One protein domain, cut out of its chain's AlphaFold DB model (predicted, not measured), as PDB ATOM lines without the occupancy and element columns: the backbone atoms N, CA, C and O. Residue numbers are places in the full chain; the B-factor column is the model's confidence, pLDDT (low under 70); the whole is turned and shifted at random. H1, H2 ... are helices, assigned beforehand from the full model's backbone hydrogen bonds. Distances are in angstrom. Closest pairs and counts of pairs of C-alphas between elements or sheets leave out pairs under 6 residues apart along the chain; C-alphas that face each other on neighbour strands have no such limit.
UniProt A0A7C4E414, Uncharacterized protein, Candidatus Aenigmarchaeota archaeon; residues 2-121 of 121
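This is residues 2 to 121 of the 121 residues of an uncharacterized protein of Candidatus Aenigmarchaeota archaeon (UniProt A0A7C4E414). Three long helices, H1, H2 and H5, make a row with H2 in the middle, and a fourth, H4, slants along one side of that row in a splayed arrangement. H1 and H2 form a helical hairpin that opens away from its turn; H4 and H5 come together by their link and spread apart toward the short H3, and residues 64 to 69, of which 64 belongs to H3 and 68 to 69 belong to H4, stand free. The printed part has 120 residues with five named helices, H1 to H5 in order along the chain, and no named strand; its class is all helix. It is compact, with a radius of gyration of the C-alphas of 15.7 A, yet elongated, spanning 50 by 31 by 26 A.

H1, residues 2 to 28, touches H2, residues 31 to 54, with its residues 14 to 25 alone. Their closest C-alphas, those of Phe 25 and Phe 33, are 5.3 A apart; this hairpin has a shallow tilt of 22 degrees, opposite ways. H2 is close to but not clearly touching H3, residues 59 to 64; the closest C-alphas, of Glu 49 and Leu 59, are 6.4 A apart. H3 and H4, residues 68 to 87, only just touch, with 3 pairs of C-alphas within 8 A, and only at the corner; the closest are Ile 63 and Ile 71, 6.7 A. H4 and H5, residues 91 to 119, form a hairpin at a shallow tilt of 29 degrees, opposite ways. They only just touch, with 3 pairs of C-alphas within 8 A, the closest being Leu 85 and Leu 94 at 6.8 A. H5 also touches H2, the same way at a shallow tilt of 25 degrees, with the C-alphas of Trp 53 and Met 112 closest at 6.6 A. H1 and H4 are near each other, as are H2 and H4, while H1 and H5 are apart. In H1, H2, H3 and H4 every O i to N i+4 pair is within hydrogen-bond range; in H5, 21 of 25 are.

H1 begins at C-alpha 2, (-24.674, -9.126, 8.358), and is 38.8 A long. H2 is 34.8 A long, H3 8.6 A and H4 27.8 A. H5, the longest, measures 41.2 A and ends at C-alpha 119, (-41.105, -0.059, 14.498). It has a kink of 37 degrees near residue 110.

The C-alphas farthest apart, of Glu 27 and Ala 121, are 51.1 A apart. The printed part has no cut, and its four links are tight. The mean pLDDT of the printed part is 74.6; 33 residues are under 70, among them residues 2 to 8, 59 to 67 and 111 to 121.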
ATOM      1  N   GLY A   2     -24.025  -8.024   9.107       53.28
ATOM      2  CA  GLY A   2     -24.674  -9.126   8.358       53.28
ATOM      3  C   GLY A   2     -25.776  -8.700   7.368       53.28
ATOM      4  O   GLY A   2     -25.860  -9.227   6.266       53.28
ATOM      5  N   ILE A   3     -26.593  -7.709   7.739       55.78
ATOM      6  CA  ILE A   3     -27.758  -7.263   6.951       55.78
ATOM      7  C   ILE A   3     -27.335  -6.501   5.684       55.78
ATOM      8  O   ILE A   3     -27.941  -6.666   4.630       55.78
ATOM      9  N   GLU A   4     -26.255  -5.720   5.759       53.69
ATOM     10  CA  GLU A   4     -25.723  -4.945   4.628       53.69
ATOM     11  C   GLU A   4     -25.195  -5.860   3.521       53.69
ATOM     12  O   GLU A   4     -25.477  -5.634   2.348       53.69
ATOM     13  N   VAL A   5     -24.492  -6.939   3.885       65.50
ATOM     14  CA  VAL A   5     -23.994  -7.930   2.919       65.50
ATOM     15  C   VAL A   5     -25.158  -8.637   2.232       65.50
ATOM     16  O   VAL A   5     -25.150  -8.761   1.014       65.50
ATOM     17  N   ILE A   6     -26.190  -9.030   2.987       66.50
ATOM     18  CA  ILE A   6     -27.400  -9.652   2.426       66.50
ATOM     19  C   ILE A   6     -28.085  -8.700   1.438       66.50
ATOM     20  O   ILE A   6     -28.438  -9.121   0.337       66.50
ATOM     21  N   GLY A   7     -28.219  -7.418   1.793       60.16
ATOM     22  CA  GLY A   7     -28.786  -6.395   0.913       60.16
ATOM     23  C   GLY A   7     -27.981  -6.206  -0.375       60.16
ATOM     24  O   GLY A   7     -28.550  -6.213  -1.466       60.16
ATOM     25  N   VAL A   8     -26.651  -6.119  -0.271       67.06
ATOM     26  CA  VAL A   8     -25.752  -5.996  -1.432       67.06
ATOM     27  C   VAL A   8     -25.821  -7.241  -2.320       67.06
ATOM     28  O   VAL A   8     -25.928  -7.117  -3.539       67.06
ATOM     29  N   THR A   9     -25.819  -8.445  -1.740       73.00
ATOM     30  CA  THR A   9     -25.953  -9.695  -2.500       73.00
ATOM     31  C   THR A   9     -27.296  -9.761  -3.226       73.00
ATOM     32  O   THR A   9     -27.320 -10.075  -4.414       73.00
ATOM     33  N   PHE A  10     -28.402  -9.394  -2.572       68.00
ATOM     34  CA  PHE A  10     -29.718  -9.341  -3.216       68.00
ATOM     35  C   PHE A  10     -29.769  -8.331  -4.365       68.00
ATOM     36  O   PHE A  10     -30.294  -8.655  -5.431       68.00
ATOM     37  N   ALA A  11     -29.192  -7.141  -4.185       64.94
ATOM     38  CA  ALA A  11     -29.137  -6.120  -5.227       64.94
ATOM     39  C   ALA A  11     -28.339  -6.602  -6.451       64.94
ATOM     40  O   ALA A  11     -28.816  -6.492  -7.582       64.94
ATOM     41  N   ILE A  12     -27.164  -7.206  -6.234       75.38
ATOM     42  CA  ILE A  12     -26.329  -7.759  -7.311       75.38
ATOM     43  C   ILE A  12     -27.057  -8.902  -8.026       75.38
ATOM     44  O   ILE A  12     -27.138  -8.904  -9.254       75.38
ATOM     45  N   CYS A  13     -27.633  -9.852  -7.282       77.31
ATOM     46  CA  CYS A  13     -28.388 -10.962  -7.862       77.31
ATOM     47  C   CYS A  13     -29.597 -10.470  -8.667       77.31
ATOM     48  O   CYS A  13     -29.841 -10.969  -9.764       77.31
ATOM     49  N   SER A  14     -30.323  -9.466  -8.169       71.12
ATOM     50  CA  SER A  14     -31.461  -8.888  -8.881       71.12
ATOM     51  C   SER A  14     -31.034  -8.149 -10.149       71.12
ATOM     52  O   SER A  14     -31.711  -8.262 -11.171       71.12
ATOM     53  N   ALA A  15     -29.917  -7.418 -10.116       73.94
ATOM     54  CA  ALA A  15     -29.379  -6.736 -11.289       73.94
ATOM     55  C   ALA A  15     -28.927  -7.736 -12.365       73.94
ATOM     56  O   ALA A  15     -29.267  -7.581 -13.539       73.94
ATOM     57  N   LEU A  16     -28.222  -8.800 -11.969       83.06
ATOM     58  CA  LEU A  16     -27.788  -9.867 -12.875       83.06
ATOM     59  C   LEU A  16     -28.974 -10.634 -13.469       83.06
ATOM     60  O   LEU A  16     -28.997 -10.875 -14.675       83.06
ATOM     61  N   ALA A  17     -29.976 -10.968 -12.653       81.44
ATOM     62  CA  ALA A  17     -31.202 -11.598 -13.129       81.44
ATOM     63  C   ALA A  17     -31.912 -10.702 -14.154       81.44
ATOM     64  O   ALA A  17     -32.287 -11.167 -15.229       81.44
ATOM     65  N   HIS A  18     -32.026  -9.402 -13.872       80.00
ATOM     66  CA  HIS A  18     -32.630  -8.450 -14.797       80.00
ATOM     67  C   HIS A  18     -31.885  -8.379 -16.142       80.00
ATOM     68  O   HIS A  18     -32.525  -8.415 -17.197       80.00
ATOM     69  N   LEU A  19     -30.549  -8.333 -16.121       82.69
ATOM     70  CA  LEU A  19     -29.728  -8.350 -17.336       82.69
ATOM     71  C   LEU A  19     -29.903  -9.649 -18.130       82.69
ATOM     72  O   LEU A  19     -30.085  -9.596 -19.345       82.69
ATOM     73  N   LEU A  20     -29.904 -10.800 -17.453       84.81
ATOM     74  CA  LEU A  20     -30.090 -12.103 -18.088       84.81
ATOM     75  C   LEU A  20     -31.455 -12.203 -18.780       84.81
ATOM     76  O   LEU A  20     -31.524 -12.595 -19.942       84.81
ATOM     77  N   PHE A  21     -32.538 -11.811 -18.105       81.50
ATOM     78  CA  PHE A  21     -33.878 -11.840 -18.703       81.50
ATOM     79  C   PHE A  21     -34.022 -10.849 -19.852       81.50
ATOM     80  O   PHE A  21     -34.651 -11.174 -20.855       81.50
ATOM     81  N   THR A  22     -33.390  -9.682 -19.744       81.94
ATOM     82  CA  THR A  22     -33.350  -8.705 -20.835       81.94
ATOM     83  C   THR A  22     -32.627  -9.271 -22.057       81.94
ATOM     84  O   THR A  22     -33.121  -9.145 -23.175       81.94
ATOM     85  N   TYR A  23     -31.483  -9.929 -21.859       84.00
ATOM     86  CA  TYR A  23     -30.746 -10.594 -22.932       84.00
ATOM     87  C   TYR A  23     -31.577 -11.703 -23.590       84.00
ATOM     88  O   TYR A  23     -31.740 -11.711 -24.808       84.00
ATOM     89  N   LEU A  24     -32.176 -12.586 -22.786       83.88
ATOM     90  CA  LEU A  24     -33.028 -13.670 -23.284       83.88
ATOM     91  C   LEU A  24     -34.257 -13.142 -24.031       83.88
ATOM     92  O   LEU A  24     -34.654 -13.713 -25.047       83.88
ATOM     93  N   PHE A  25     -34.847 -12.041 -23.565       81.69
ATOM     94  CA  PHE A  25     -35.939 -11.375 -24.265       81.69
ATOM     95  C   PHE A  25     -35.481 -10.791 -25.606       81.69
ATOM     96  O   PHE A  25     -36.183 -10.944 -26.603       81.69
ATOM     97  N   LEU A  26     -34.297 -10.175 -25.666       82.88
ATOM     98  CA  LEU A  26     -33.731  -9.658 -26.915       82.88
ATOM     99  C   LEU A  26     -33.452 -10.768 -27.937       82.88
ATOM    100  O   LEU A  26     -33.615 -10.533 -29.132       82.88
ATOM    101  N   GLU A  27     -33.040 -11.950 -27.476       85.62
ATOM    102  CA  GLU A  27     -32.730 -13.098 -28.330       85.62
ATOM    103  C   GLU A  27     -33.994 -13.819 -28.823       85.62
ATOM    104  O   GLU A  27     -34.114 -14.123 -30.008       85.62
ATOM    105  N   LYS A  28     -34.951 -14.084 -27.924       82.69
ATOM    106  CA  LYS A  28     -36.127 -14.918 -28.223       82.69
ATOM    107  C   LYS A  28     -37.389 -14.134 -28.577       82.69
ATOM    108  O   LYS A  28     -38.253 -14.683 -29.252       82.69
ATOM    109  N   ASN A  29     -37.513 -12.880 -28.130       79.62
ATOM    110  CA  ASN A  29     -38.696 -12.021 -28.301       79.62
ATOM    111  C   ASN A  29     -40.026 -12.716 -27.920       79.62
ATOM    112  O   ASN A  29     -41.054 -12.551 -28.580       79.62
ATOM    113  N   ASP A  30     -39.989 -13.517 -26.854       81.88
ATOM    114  CA  ASP A  30     -41.141 -14.261 -26.340       81.88
ATOM    115  C   ASP A  30     -41.874 -13.455 -25.254       81.88
ATOM    116  O   ASP A  30     -41.249 -12.803 -24.408       81.88
ATOM    117  N   ASP A  31     -43.204 -13.542 -25.246       80.31
ATOM    118  CA  ASP A  31     -44.064 -12.907 -24.247       80.31
ATOM    119  C   ASP A  31     -43.833 -13.466 -22.830       80.31
ATOM    120  O   ASP A  31     -44.015 -12.746 -21.844       80.31
ATOM    121  N   PHE A  32     -43.359 -14.710 -22.701       81.62
ATOM    122  CA  PHE A  32     -42.964 -15.278 -21.413       81.62
ATOM    123  C   PHE A  32     -41.776 -14.523 -20.799       81.62
ATOM    124  O   PHE A  32     -41.839 -14.095 -19.646       81.62
ATOM    125  N   PHE A  33     -40.707 -14.294 -21.572       81.75
ATOM    126  CA  PHE A  33     -39.530 -13.559 -21.084       81.75
ATOM    127  C   PHE A  33     -39.853 -12.094 -20.804       81.75
ATOM    128  O   PHE A  33     -39.347 -11.537 -19.830       81.75
ATOM    129  N   LEU A  34     -40.752 -11.505 -21.594       81.56
ATOM    130  CA  LEU A  34     -41.287 -10.175 -21.339       81.56
ATOM    131  C   LEU A  34     -41.975 -10.096 -19.969       81.56
ATOM    132  O   LEU A  34     -41.676  -9.200 -19.183       81.56
ATOM    133  N   LEU A  35     -42.875 -11.035 -19.662       81.06
ATOM    134  CA  LEU A  35     -43.576 -11.063 -18.377       81.06
ATOM    135  C   LEU A  35     -42.591 -11.193 -17.208       81.06
ATOM    136  O   LEU A  35     -42.688 -10.442 -16.239       81.06
ATOM    137  N   PHE A  36     -41.614 -12.098 -17.319       81.94
ATOM    138  CA  PHE A  36     -40.576 -12.270 -16.300       81.94
ATOM    139  C   PHE A  36     -39.731 -11.010 -16.116       81.94
ATOM    140  O   PHE A  36     -39.487 -10.604 -14.980       81.94
ATOM    141  N   GLN A  37     -39.336 -10.352 -17.207       82.31
ATOM    142  CA  GLN A  37     -38.610  -9.087 -17.152       82.31
ATOM    143  C   GLN A  37     -39.421  -8.015 -16.412       82.31
ATOM    144  O   GLN A  37     -38.891  -7.377 -15.504       82.31
ATOM    145  N   LEU A  38     -40.704  -7.845 -16.748       82.62
ATOM    146  CA  LEU A  38     -41.589  -6.873 -16.095       82.62
ATOM    147  C   LEU A  38     -41.807  -7.191 -14.607       82.62
ATOM    148  O   LEU A  38     -41.812  -6.282 -13.778       82.62
ATOM    149  N   LEU A  39     -41.946  -8.470 -14.251       83.25
ATOM    150  CA  LEU A  39     -42.120  -8.903 -12.864       83.25
ATOM    151  C   LEU A  39     -40.870  -8.620 -12.023       83.25
ATOM    152  O   LEU A  39     -40.973  -8.069 -10.928       83.25
ATOM    153  N   PHE A  40     -39.685  -8.942 -12.552       80.69
ATOM    154  CA  PHE A  40     -38.412  -8.606 -11.910       80.69
ATOM    155  C   PHE A  40     -38.244  -7.100 -11.756       80.69
ATOM    156  O   PHE A  40     -37.747  -6.641 -10.730       80.69
ATOM    157  N   LEU A  41     -38.692  -6.334 -12.750       80.00
ATOM    158  CA  LEU A  41     -38.674  -4.886 -12.663       80.00
ATOM    159  C   LEU A  41     -39.523  -4.373 -11.501       80.00
ATOM    160  O   LEU A  41     -39.061  -3.569 -10.698       80.00
ATOM    161  N   LEU A  42     -40.763  -4.852 -11.413       82.12
ATOM    162  CA  LEU A  42     -41.683  -4.466 -10.354       82.12
ATOM    163  C   LEU A  42     -41.107  -4.821  -8.980       82.12
ATOM    164  O   LEU A  42     -41.049  -3.970  -8.102       82.12
ATOM    165  N   LEU A  43     -40.619  -6.051  -8.809       80.25
ATOM    166  CA  LEU A  43     -39.998  -6.503  -7.562       80.25
ATOM    167  C   LEU A  43     -38.784  -5.655  -7.177       80.25
ATOM    168  O   LEU A  43     -38.629  -5.301  -6.010       80.25
ATOM    169  N   HIS A  44     -37.948  -5.295  -8.151       77.88
ATOM    170  CA  HIS A  44     -36.803  -4.428  -7.919       77.88
ATOM    171  C   HIS A  44     -37.238  -3.028  -7.460       77.88
ATOM    172  O   HIS A  44     -36.695  -2.512  -6.486       77.88
ATOM    173  N   PHE A  45     -38.252  -2.438  -8.102       79.75
ATOM    174  CA  PHE A  45     -38.836  -1.163  -7.675       79.75
ATOM    175  C   PHE A  45     -39.343  -1.228  -6.226       79.75
ATOM    176  O   PHE A  45     -38.936  -0.412  -5.401       79.75
ATOM    177  N   LEU A  46     -40.147  -2.247  -5.900       77.75
ATOM    178  CA  LEU A  46     -40.714  -2.440  -4.560       77.75
ATOM    179  C   LEU A  46     -39.630  -2.639  -3.492       77.75
ATOM    180  O   LEU A  46     -39.733  -2.087  -2.402       77.75
ATOM    181  N   SER A  47     -38.588  -3.418  -3.799       74.75
ATOM    182  CA  SER A  47     -37.468  -3.681  -2.883       74.75
ATOM    183  C   SER A  47     -36.700  -2.407  -2.540       74.75
ATOM    184  O   SER A  47     -36.354  -2.161  -1.382       74.75
ATOM    185  N   VAL A  48     -36.453  -1.566  -3.544       74.12
ATOM    186  CA  VAL A  48     -35.748  -0.304  -3.337       74.12
ATOM    187  C   VAL A  48     -36.621   0.689  -2.565       74.12
ATOM    188  O   VAL A  48     -36.128   1.315  -1.630       74.12
ATOM    189  N   GLU A  49     -37.914   0.797  -2.885       73.62
ATOM    190  CA  GLU A  49     -38.841   1.649  -2.129       73.62
ATOM    191  C   GLU A  49     -38.956   1.204  -0.663       73.62
ATOM    192  O   GLU A  49     -38.811   2.024   0.244       73.62
ATOM    193  N   TRP A  50     -39.073  -0.103  -0.414       72.50
ATOM    194  CA  TRP A  50     -39.049  -0.670   0.936       72.50
ATOM    195  C   TRP A  50     -37.746  -0.369   1.683       72.50
ATOM    196  O   TRP A  50     -37.755  -0.042   2.870       72.50
ATOM    197  N   SER A  51     -36.607  -0.454   0.993       72.75
ATOM    198  CA  SER A  51     -35.300  -0.142   1.580       72.75
ATOM    199  C   SER A  51     -35.198   1.326   1.999       72.75
ATOM    200  O   SER A  51     -34.595   1.618   3.031       72.75
ATOM    201  N   PHE A  52     -35.818   2.248   1.253       71.75
ATOM    202  CA  PHE A  52     -35.901   3.650   1.664       71.75
ATOM    203  C   PHE A  52     -36.763   3.838   2.911       71.75
ATOM    204  O   PHE A  52     -36.375   4.585   3.809       71.75
ATOM    205  N   TRP A  53     -37.873   3.111   3.034       71.31
ATOM    206  CA  TRP A  53     -38.732   3.221   4.215       71.31
ATOM    207  C   TRP A  53     -38.037   2.814   5.503       71.31
ATOM    208  O   TRP A  53     -38.235   3.458   6.531       71.31
ATOM    209  N   LEU A  54     -37.200   1.775   5.449       67.56
ATOM    210  CA  LEU A  54     -36.420   1.323   6.604       67.56
ATOM    211  C   LEU A  54     -35.494   2.415   7.156       67.56
ATOM    212  O   LEU A  54     -35.160   2.388   8.337       67.56
ATOM    213  N   ILE A  55     -35.097   3.376   6.320       71.06
ATOM    214  CA  ILE A  55     -34.279   4.529   6.716       71.06
ATOM    215  C   ILE A  55     -35.105   5.817   6.877       71.06
ATOM    216  O   ILE A  55     -34.535   6.902   6.972       71.06
ATOM    217  N   GLY A  56     -36.438   5.709   6.915       68.88
ATOM    218  CA  GLY A  56     -37.362   6.828   7.117       68.88
ATOM    219  C   GLY A  56     -37.520   7.751   5.907       68.88
ATOM    220  O   GLY A  56     -38.038   8.857   6.047       68.88
ATOM    221  N   LEU A  57     -37.072   7.322   4.728       68.81
ATOM    222  CA  LEU A  57     -37.206   8.065   3.481       68.81
ATOM    223  C   LEU A  57     -38.257   7.406   2.596       68.81
ATOM    224  O   LEU A  57     -38.404   6.192   2.574       68.81
ATOM    225  N   ASP A  58     -38.954   8.199   1.800       72.75
ATOM    226  CA  ASP A  58     -39.810   7.694   0.737       72.75
ATOM    227  C   ASP A  58     -39.343   8.215  -0.619       72.75
ATOM    228  O   ASP A  58     -38.569   9.174  -0.714       72.75
ATOM    229  N   LEU A  59     -39.823   7.584  -1.694       67.06
ATOM    230  CA  LEU A  59     -39.437   7.953  -3.053       67.06
ATOM    231  C   LEU A  59     -39.729   9.437  -3.345       67.06
ATOM    232  O   LEU A  59     -38.963  10.087  -4.056       67.06
ATOM    233  N   ARG A  60     -40.801   9.995  -2.763       68.94
ATOM    234  CA  ARG A  60     -41.149  11.415  -2.891       68.94
ATOM    235  C   ARG A  60     -40.091  12.297  -2.244       68.94
ATOM    236  O   ARG A  60     -39.581  13.185  -2.924       68.94
ATOM    237  N   THR A  61     -39.726  12.030  -0.988       69.88
ATOM    238  CA  THR A  61     -38.662  12.763  -0.287       69.88
ATOM    239  C   THR A  61     -37.352  12.657  -1.053       69.88
ATOM    240  O   THR A  61     -36.608  13.631  -1.156       69.88
ATOM    241  N   LEU A  62     -37.085  11.508  -1.672       67.56
ATOM    242  CA  LEU A  62     -35.869  11.260  -2.432       67.56
ATOM    243  C   LEU A  62     -35.805  12.045  -3.752       67.56
ATOM    244  O   LEU A  62     -34.762  12.606  -4.089       67.56
ATOM    245  N   ILE A  63     -36.935  12.159  -4.454       66.38
ATOM    246  CA  ILE A  63     -37.082  13.020  -5.635       66.38
ATOM    247  C   ILE A  63     -36.935  14.496  -5.240       66.38
ATOM    248  O   ILE A  63     -36.215  15.243  -5.900       66.38
ATOM    249  N   THR A  64     -37.572  14.925  -4.147       68.56
ATOM    250  CA  THR A  64     -37.526  16.327  -3.698       68.56
ATOM    251  C   THR A  64     -36.191  16.731  -3.074       68.56
ATOM    252  O   THR A  64     -35.835  17.902  -3.119       68.56
ATOM    253  N   SER A  65     -35.437  15.782  -2.515       67.94
ATOM    254  CA  SER A  65     -34.113  16.014  -1.915       67.94
ATOM    255  C   SER A  65     -32.973  16.022  -2.935       67.94
ATOM    256  O   SER A  65     -31.820  16.184  -2.544       67.94
ATOM    257  N   LEU A  66     -33.276  15.875  -4.235       61.47
ATOM    258  CA  LEU A  66     -32.283  15.882  -5.315       61.47
ATOM    259  C   LEU A  66     -31.131  14.893  -5.071       61.47
ATOM    260  O   LEU A  66     -29.973  15.181  -5.375       61.47
ATOM    261  N   ASN A  67     -31.438  13.698  -4.559       69.44
ATOM    262  CA  ASN A  67     -30.437  12.645  -4.422       69.44
ATOM    263  C   ASN A  67     -30.079  12.086  -5.815       69.44
ATOM    264  O   ASN A  67     -30.620  11.083  -6.290       69.44
ATOM    265  N   PHE A  68     -29.204  12.822  -6.503       70.38
ATOM    266  CA  PHE A  68     -28.894  12.677  -7.921       70.38
ATOM    267  C   PHE A  68     -28.485  11.251  -8.317       70.38
ATOM    268  O   PHE A  68     -29.026  10.761  -9.309       70.38
ATOM    269  N   PRO A  69     -27.625  10.530  -7.566       71.56
ATOM    270  CA  PRO A  69     -27.239   9.163  -7.919       71.56
ATOM    271  C   PRO A  69     -28.428   8.203  -7.979       71.56
ATOM    272  O   PRO A  69     -28.544   7.400  -8.904       71.56
ATOM    273  N   THR A  70     -29.345   8.306  -7.021       69.19
ATOM    274  CA  THR A  70     -30.504   7.419  -6.935       69.19
ATOM    275  C   THR A  70     -31.537   7.742  -8.006       69.19
ATOM    276  O   THR A  70     -32.051   6.836  -8.662       69.19
ATOM    277  N   ILE A  71     -31.810   9.031  -8.228       72.75
ATOM    278  CA  ILE A  71     -32.726   9.474  -9.286       72.75
ATOM    279  C   ILE A  71     -32.175   9.059 -10.652       72.75
ATOM    280  O   ILE A  71     -32.917   8.517 -11.470       72.75
ATOM    281  N   PHE A  72     -30.874   9.257 -10.893       77.50
ATOM    282  CA  PHE A  72     -30.213   8.869 -12.138       77.50
ATOM    283  C   PHE A  72     -30.279   7.358 -12.373       77.50
ATOM    284  O   PHE A  72     -30.573   6.916 -13.483       77.50
ATOM    285  N   TYR A  73     -30.065   6.564 -11.324       77.88
ATOM    286  CA  TYR A  73     -30.180   5.114 -11.392       77.88
ATOM    287  C   TYR A  73     -31.600   4.669 -11.787       77.88
ATOM    288  O   TYR A  73     -31.764   3.943 -12.767       77.88
ATOM    289  N   PHE A  74     -32.633   5.161 -11.093       75.25
ATOM    290  CA  PHE A  74     -34.029   4.813 -11.393       75.25
ATOM    291  C   PHE A  74     -34.472   5.262 -12.780       75.25
ATOM    292  O   PHE A  74     -35.127   4.508 -13.503       75.25
ATOM    293  N   SER A  75     -34.123   6.490 -13.154       77.88
ATOM    294  CA  SER A  75     -34.502   7.052 -14.449       77.88
ATOM    295  C   SER A  75     -33.808   6.318 -15.594       77.88
ATOM    296  O   SER A  75     -34.479   5.941 -16.552       77.88
ATOM    297  N   SER A  76     -32.512   6.013 -15.468       80.19
ATOM    298  CA  SER A  76     -31.771   5.207 -16.450       80.19
ATOM    299  C   SER A  76     -32.357   3.803 -16.594       80.19
ATOM    300  O   SER A  76     -32.536   3.306 -17.706       80.19
ATOM    301  N   TRP A  77     -32.713   3.175 -15.474       80.12
ATOM    302  CA  TRP A  77     -33.313   1.846 -15.453       80.12
ATOM    303  C   TRP A  77     -34.708   1.808 -16.101       80.12
ATOM    304  O   TRP A  77     -34.980   0.929 -16.925       80.12
ATOM    305  N   LEU A  78     -35.573   2.787 -15.816       80.75
ATOM    306  CA  LEU A  78     -36.875   2.931 -16.481       80.75
ATOM    307  C   LEU A  78     -36.716   3.214 -17.981       80.75
ATOM    308  O   LEU A  78     -37.384   2.578 -18.797       80.75
ATOM    309  N   LEU A  79     -35.812   4.125 -18.353       84.88
ATOM    310  CA  LEU A  79     -35.538   4.486 -19.748       84.88
ATOM    311  C   LEU A  79     -35.051   3.295 -20.569       84.88
ATOM    312  O   LEU A  79     -35.498   3.110 -21.703       84.88
ATOM    313  N   MET A  80     -34.168   2.468 -20.006       82.94
ATOM    314  CA  MET A  80     -33.674   1.259 -20.663       82.94
ATOM    315  C   MET A  80     -34.830   0.310 -21.004       82.94
ATOM    316  O   MET A  80     -34.973  -0.114 -22.152       82.94
ATOM    317  N   ASN A  81     -35.707   0.037 -20.038       79.50
ATOM    318  CA  ASN A  81     -36.851  -0.853 -20.230       79.50
ATOM    319  C   ASN A  81     -37.883  -0.278 -21.201       79.50
ATOM    320  O   ASN A  81     -38.375  -0.991 -22.077       79.50
ATOM    321  N   PHE A  82     -38.147   1.025 -21.116       84.50
ATOM    322  CA  PHE A  82     -39.021   1.721 -22.054       84.50
ATOM    323  C   PHE A  82     -38.494   1.605 -23.489       84.50
ATOM    324  O   PHE A  82     -39.246   1.269 -24.403       84.50
ATOM    325  N   SER A  83     -37.188   1.806 -23.677       83.38
ATOM    326  CA  SER A  83     -36.527   1.730 -24.985       83.38
ATOM    327  C   SER A  83     -36.599   0.327 -25.590       83.38
ATOM    328  O   SER A  83     -36.895   0.181 -26.777       83.38
ATOM    329  N   ILE A  84     -36.386  -0.714 -24.778       81.38
ATOM    330  CA  ILE A  84     -36.502  -2.113 -25.208       81.38
ATOM    331  C   ILE A  84     -37.935  -2.415 -25.658       81.38
ATOM    332  O   ILE A  84     -38.149  -2.909 -26.761       81.38
ATOM    333  N   LEU A  85     -38.935  -2.063 -24.850       81.62
ATOM    334  CA  LEU A  85     -40.339  -2.348 -25.160       81.62
ATOM    335  C   LEU A  85     -40.835  -1.589 -26.392       81.62
ATOM    336  O   LEU A  85     -41.607  -2.134 -27.188       81.62
ATOM    337  N   LEU A  86     -40.356  -0.357 -26.584       84.19
ATOM    338  CA  LEU A  86     -40.659   0.435 -27.768       84.19
ATOM    339  C   LEU A  86     -40.061  -0.196 -29.032       84.19
ATOM    340  O   LEU A  86     -40.754  -0.276 -30.046       84.19
ATOM    341  N   LYS A  87     -38.816  -0.694 -28.956       82.62
ATOM    342  CA  LYS A  87     -38.121  -1.367 -30.067       82.62
ATOM    343  C   LYS A  87     -38.899  -2.575 -30.595       82.62
ATOM    344  O   LYS A  87     -38.929  -2.788 -31.801       82.62
ATOM    345  N   PHE A  88     -39.568  -3.328 -29.720       81.19
ATOM    346  CA  PHE A  88     -40.389  -4.487 -30.105       81.19
ATOM    347  C   PHE A  88     -41.875  -4.158 -30.322       81.19
ATOM    348  O   PHE A  88     -42.695  -5.061 -30.469       81.19
ATOM    349  N   GLY A  89     -42.261  -2.876 -30.322       81.75
ATOM    350  CA  GLY A  89     -43.646  -2.454 -30.561       81.75
ATOM    351  C   GLY A  89     -44.638  -2.855 -29.459       81.75
ATOM    352  O   GLY A  89     -45.852  -2.732 -29.645       81.75
ATOM    353  N   ARG A  90     -44.160  -3.292 -28.288       79.75
ATOM    354  CA  ARG A  90     -44.975  -3.788 -27.165       79.75
ATOM    355  C   ARG A  90     -45.529  -2.626 -26.322       79.75
ATOM    356  O   ARG A  90     -45.314  -2.539 -25.117       79.75
ATOM    357  N   LYS A  91     -46.295  -1.729 -26.955       80.44
ATOM    358  CA  LYS A  91     -46.859  -0.519 -26.316       80.44
ATOM    359  C   LYS A  91     -47.917  -0.824 -25.250       80.44
ATOM    360  O   LYS A  91     -47.958  -0.153 -24.227       80.44
ATOM    361  N   LYS A  92     -48.778  -1.827 -25.471       83.25
ATOM    362  CA  LYS A  92     -49.843  -2.174 -24.509       83.25
ATOM    363  C   LYS A  92     -49.275  -2.730 -23.189       83.25
ATOM    364  O   LYS A  92     -49.622  -2.171 -22.154       83.25
ATOM    365  N   PRO A  93     -48.372  -3.738 -23.195       80.75
ATOM    366  CA  PRO A  93     -47.721  -4.219 -21.969       80.75
ATOM    367  C   PRO A  93     -47.020  -3.109 -21.188       80.75
ATOM    368  O   PRO A  93     -47.110  -3.066 -19.969       80.75
ATOM    369  N   LEU A  94     -46.383  -2.175 -21.895       81.06
ATOM    370  CA  LEU A  94     -45.717  -1.023 -21.297       81.06
ATOM    371  C   LEU A  94     -46.689  -0.110 -20.534       81.06
ATOM    372  O   LEU A  94     -46.398   0.282 -19.408       81.06
ATOM    373  N   ILE A  95     -47.851   0.202 -21.116       84.44
ATOM    374  CA  ILE A  95     -48.879   1.019 -20.450       84.44
ATOM    375  C   ILE A  95     -49.395   0.311 -19.194       84.44
ATOM    376  O   ILE A  95     -49.481   0.933 -18.137       84.44
ATOM    377  N   TYR A  96     -49.695  -0.989 -19.290       85.06
ATOM    378  CA  TYR A  96     -50.123  -1.770 -18.128       85.06
ATOM    379  C   TYR A  96     -49.051  -1.796 -17.041       85.06
ATOM    380  O   TYR A  96     -49.362  -1.625 -15.869       85.06
ATOM    381  N   PHE A  97     -47.786  -1.945 -17.424       84.56
ATOM    382  CA  PHE A  97     -46.677  -1.947 -16.484       84.56
ATOM    383  C   PHE A  97     -46.515  -0.600 -15.761       84.56
ATOM    384  O   PHE A  97     -46.370  -0.573 -14.542       84.56
ATOM    385  N   ILE A  98     -46.619   0.522 -16.480       85.06
ATOM    386  CA  ILE A  98     -46.582   1.867 -15.879       85.06
ATOM    387  C   ILE A  98     -47.761   2.074 -14.923       85.06
ATOM    388  O   ILE A  98     -47.579   2.621 -13.838       85.06
ATOM    389  N   LEU A  99     -48.959   1.615 -15.294       87.25
ATOM    390  CA  LEU A  99     -50.129   1.659 -14.415       87.25
ATOM    391  C   LEU A  99     -49.903   0.853 -13.134       87.25
ATOM    392  O   LEU A  99     -50.202   1.346 -12.050       87.25
ATOM    393  N   VAL A 100     -49.341  -0.353 -13.241       87.06
ATOM    394  CA  VAL A 100     -49.019  -1.187 -12.075       87.06
ATOM    395  C   VAL A 100     -47.981  -0.508 -11.183       87.06
ATOM    396  O   VAL A 100     -48.172  -0.480  -9.971       87.06
ATOM    397  N   LEU A 101     -46.932   0.093 -11.754       84.12
ATOM    398  CA  LEU A 101     -45.944   0.866 -10.993       84.12
ATOM    399  C   LEU A 101     -46.576   2.057 -10.265       84.12
ATOM    400  O   LEU A 101     -46.287   2.274  -9.094       84.12
ATOM    401  N   LEU A 102     -47.464   2.806 -10.925       84.56
ATOM    402  CA  LEU A 102     -48.180   3.927 -10.310       84.56
ATOM    403  C   LEU A 102     -49.080   3.474  -9.158       84.56
ATOM    404  O   LEU A 102     -49.083   4.101  -8.104       84.56
ATOM    405  N   VAL A 103     -49.833   2.387  -9.345       85.75
ATOM    406  CA  VAL A 103     -50.688   1.821  -8.291       85.75
ATOM    407  C   VAL A 103     -49.841   1.337  -7.119       85.75
ATOM    408  O   VAL A 103     -50.169   1.631  -5.973       85.75
ATOM    409  N   ALA A 104     -48.743   0.633  -7.395       81.50
ATOM    410  CA  ALA A 104     -47.835   0.158  -6.365       81.50
ATOM    411  C   ALA A 104     -47.224   1.320  -5.573       81.50
ATOM    412  O   ALA A 104     -47.282   1.303  -4.348       81.50
ATOM    413  N   TRP A 105     -46.748   2.357  -6.264       79.56
ATOM    414  CA  TRP A 105     -46.232   3.577  -5.649       79.56
ATOM    415  C   TRP A 105     -47.287   4.284  -4.783       79.56
ATOM    416  O   TRP A 105     -46.999   4.679  -3.658       79.56
ATOM    417  N   LEU A 106     -48.537   4.394  -5.252       81.75
ATOM    418  CA  LEU A 106     -49.631   4.971  -4.461       81.75
ATOM    419  C   LEU A 106     -49.912   4.160  -3.194       81.75
ATOM    420  O   LEU A 106     -49.963   4.735  -2.110       81.75
ATOM    421  N   ILE A 107     -50.072   2.837  -3.313       79.00
ATOM    422  CA  ILE A 107     -50.258   1.944  -2.155       79.00
ATOM    423  C   ILE A 107     -49.115   2.150  -1.166       79.00
ATOM    424  O   ILE A 107     -49.338   2.249   0.039       79.00
ATOM    425  N   MET A 108     -47.898   2.251  -1.687       70.06
ATOM    426  CA  MET A 108     -46.704   2.430  -0.896       70.06
ATOM    427  C   MET A 108     -46.722   3.758  -0.118       70.06
ATOM    428  O   MET A 108     -46.583   3.739   1.107       70.06
ATOM    429  N   GLN A 109     -47.030   4.889  -0.751       70.56
ATOM    430  CA  GLN A 109     -47.148   6.193  -0.074       70.56
ATOM    431  C   GLN A 109     -48.098   6.175   1.139       70.56
ATOM    432  O   GLN A 109     -47.826   6.823   2.148       70.56
ATOM    433  N   PHE A 110     -49.190   5.409   1.075       71.75
ATOM    434  CA  PHE A 110     -50.135   5.288   2.190       71.75
ATOM    435  C   PHE A 110     -49.745   4.220   3.226       71.75
ATOM    436  O   PHE A 110     -50.191   4.295   4.369       71.75
ATOM    437  N   CYS A 111     -48.913   3.240   2.862       68.00
ATOM    438  CA  CYS A 111     -48.545   2.115   3.730       68.00
ATOM    439  C   CYS A 111     -47.271   2.365   4.557       68.00
ATOM    440  O   CYS A 111     -47.039   1.676   5.550       68.00
ATOM    441  N   MET A 112     -46.466   3.375   4.221       60.22
ATOM    442  CA  MET A 112     -45.299   3.762   5.029       60.22
ATOM    443  C   MET A 112     -45.686   4.157   6.467       60.22
ATOM    444  O   MET A 112     -45.004   3.781   7.424       60.22
ATOM    445  N   ASN A 113     -46.840   4.811   6.638       57.75
ATOM    446  CA  ASN A 113     -47.403   5.106   7.959       57.75
ATOM    447  C   ASN A 113     -47.754   3.827   8.747       57.75
ATOM    448  O   ASN A 113     -47.620   3.815   9.965       57.75
ATOM    449  N   CYS A 114     -48.115   2.727   8.072       60.00
ATOM    450  CA  CYS A 114     -48.425   1.445   8.718       60.00
ATOM    451  C   CYS A 114     -47.187   0.740   9.304       60.00
ATOM    452  O   CYS A 114     -47.324  -0.105  10.190       60.00
ATOM    453  N   LEU A 115     -45.989   1.037   8.788       54.12
ATOM    454  CA  LEU A 115     -44.721   0.460   9.252       54.12
ATOM    455  C   LEU A 115     -44.034   1.329  10.302       54.12
ATOM    456  O   LEU A 115     -43.518   0.793  11.282       54.12
ATOM    457  N   SER A 116     -44.068   2.655  10.130       50.75
ATOM    458  CA  SER A 116     -43.463   3.602  11.072       50.75
ATOM    459  C   SER A 116     -44.053   3.474  12.482       50.75
ATOM    460  O   SER A 116     -43.304   3.456  13.454       50.75
ATOM    461  N   GLU A 117     -45.367   3.272  12.604       49.06
ATOM    462  CA  GLU A 117     -46.042   3.115  13.901       49.06
ATOM    463  C   GLU A 117     -45.682   1.805  14.628       49.06
ATOM    464  O   GLU A 117     -45.746   1.738  15.851       49.06
ATOM    465  N   LYS A 118     -45.271   0.758  13.895       48.50
ATOM    466  CA  LYS A 118     -44.932  -0.562  14.463       48.50
ATOM    467  C   LYS A 118     -43.451  -0.759  14.782       48.50
ATOM    468  O   LYS A 118     -43.131  -1.688  15.512       48.50
ATOM    469  N   MET A 119     -42.548   0.049  14.225       47.31
ATOM    470  CA  MET A 119     -41.105  -0.059  14.498       47.31
ATOM    471  C   MET A 119     -40.644   0.736  15.727       47.31
ATOM    472  O   MET A 119     -39.558   0.465  16.234       47.31
ATOM    473  N   TYR A 120     -41.455   1.680  16.214       44.50
ATOM    474  CA  TYR A 120     -41.166   2.500  17.401       44.50
ATOM    475  C   TYR A 120     -42.092   2.215  18.600       44.50
ATOM    476  O   TYR A 120     -42.052   2.964  19.577       44.50
ATOM    477  N   ALA A 121     -42.912   1.160  18.527       41.59
ATOM    478  CA  ALA A 121     -43.766   0.680  19.618       41.59
ATOM    479  C   ALA A 121     -43.144  -0.526  20.332       41.59
ATOM    480  O   ALA A 121     -42.588  -1.402  19.630       41.59
TER     481      ALA A 121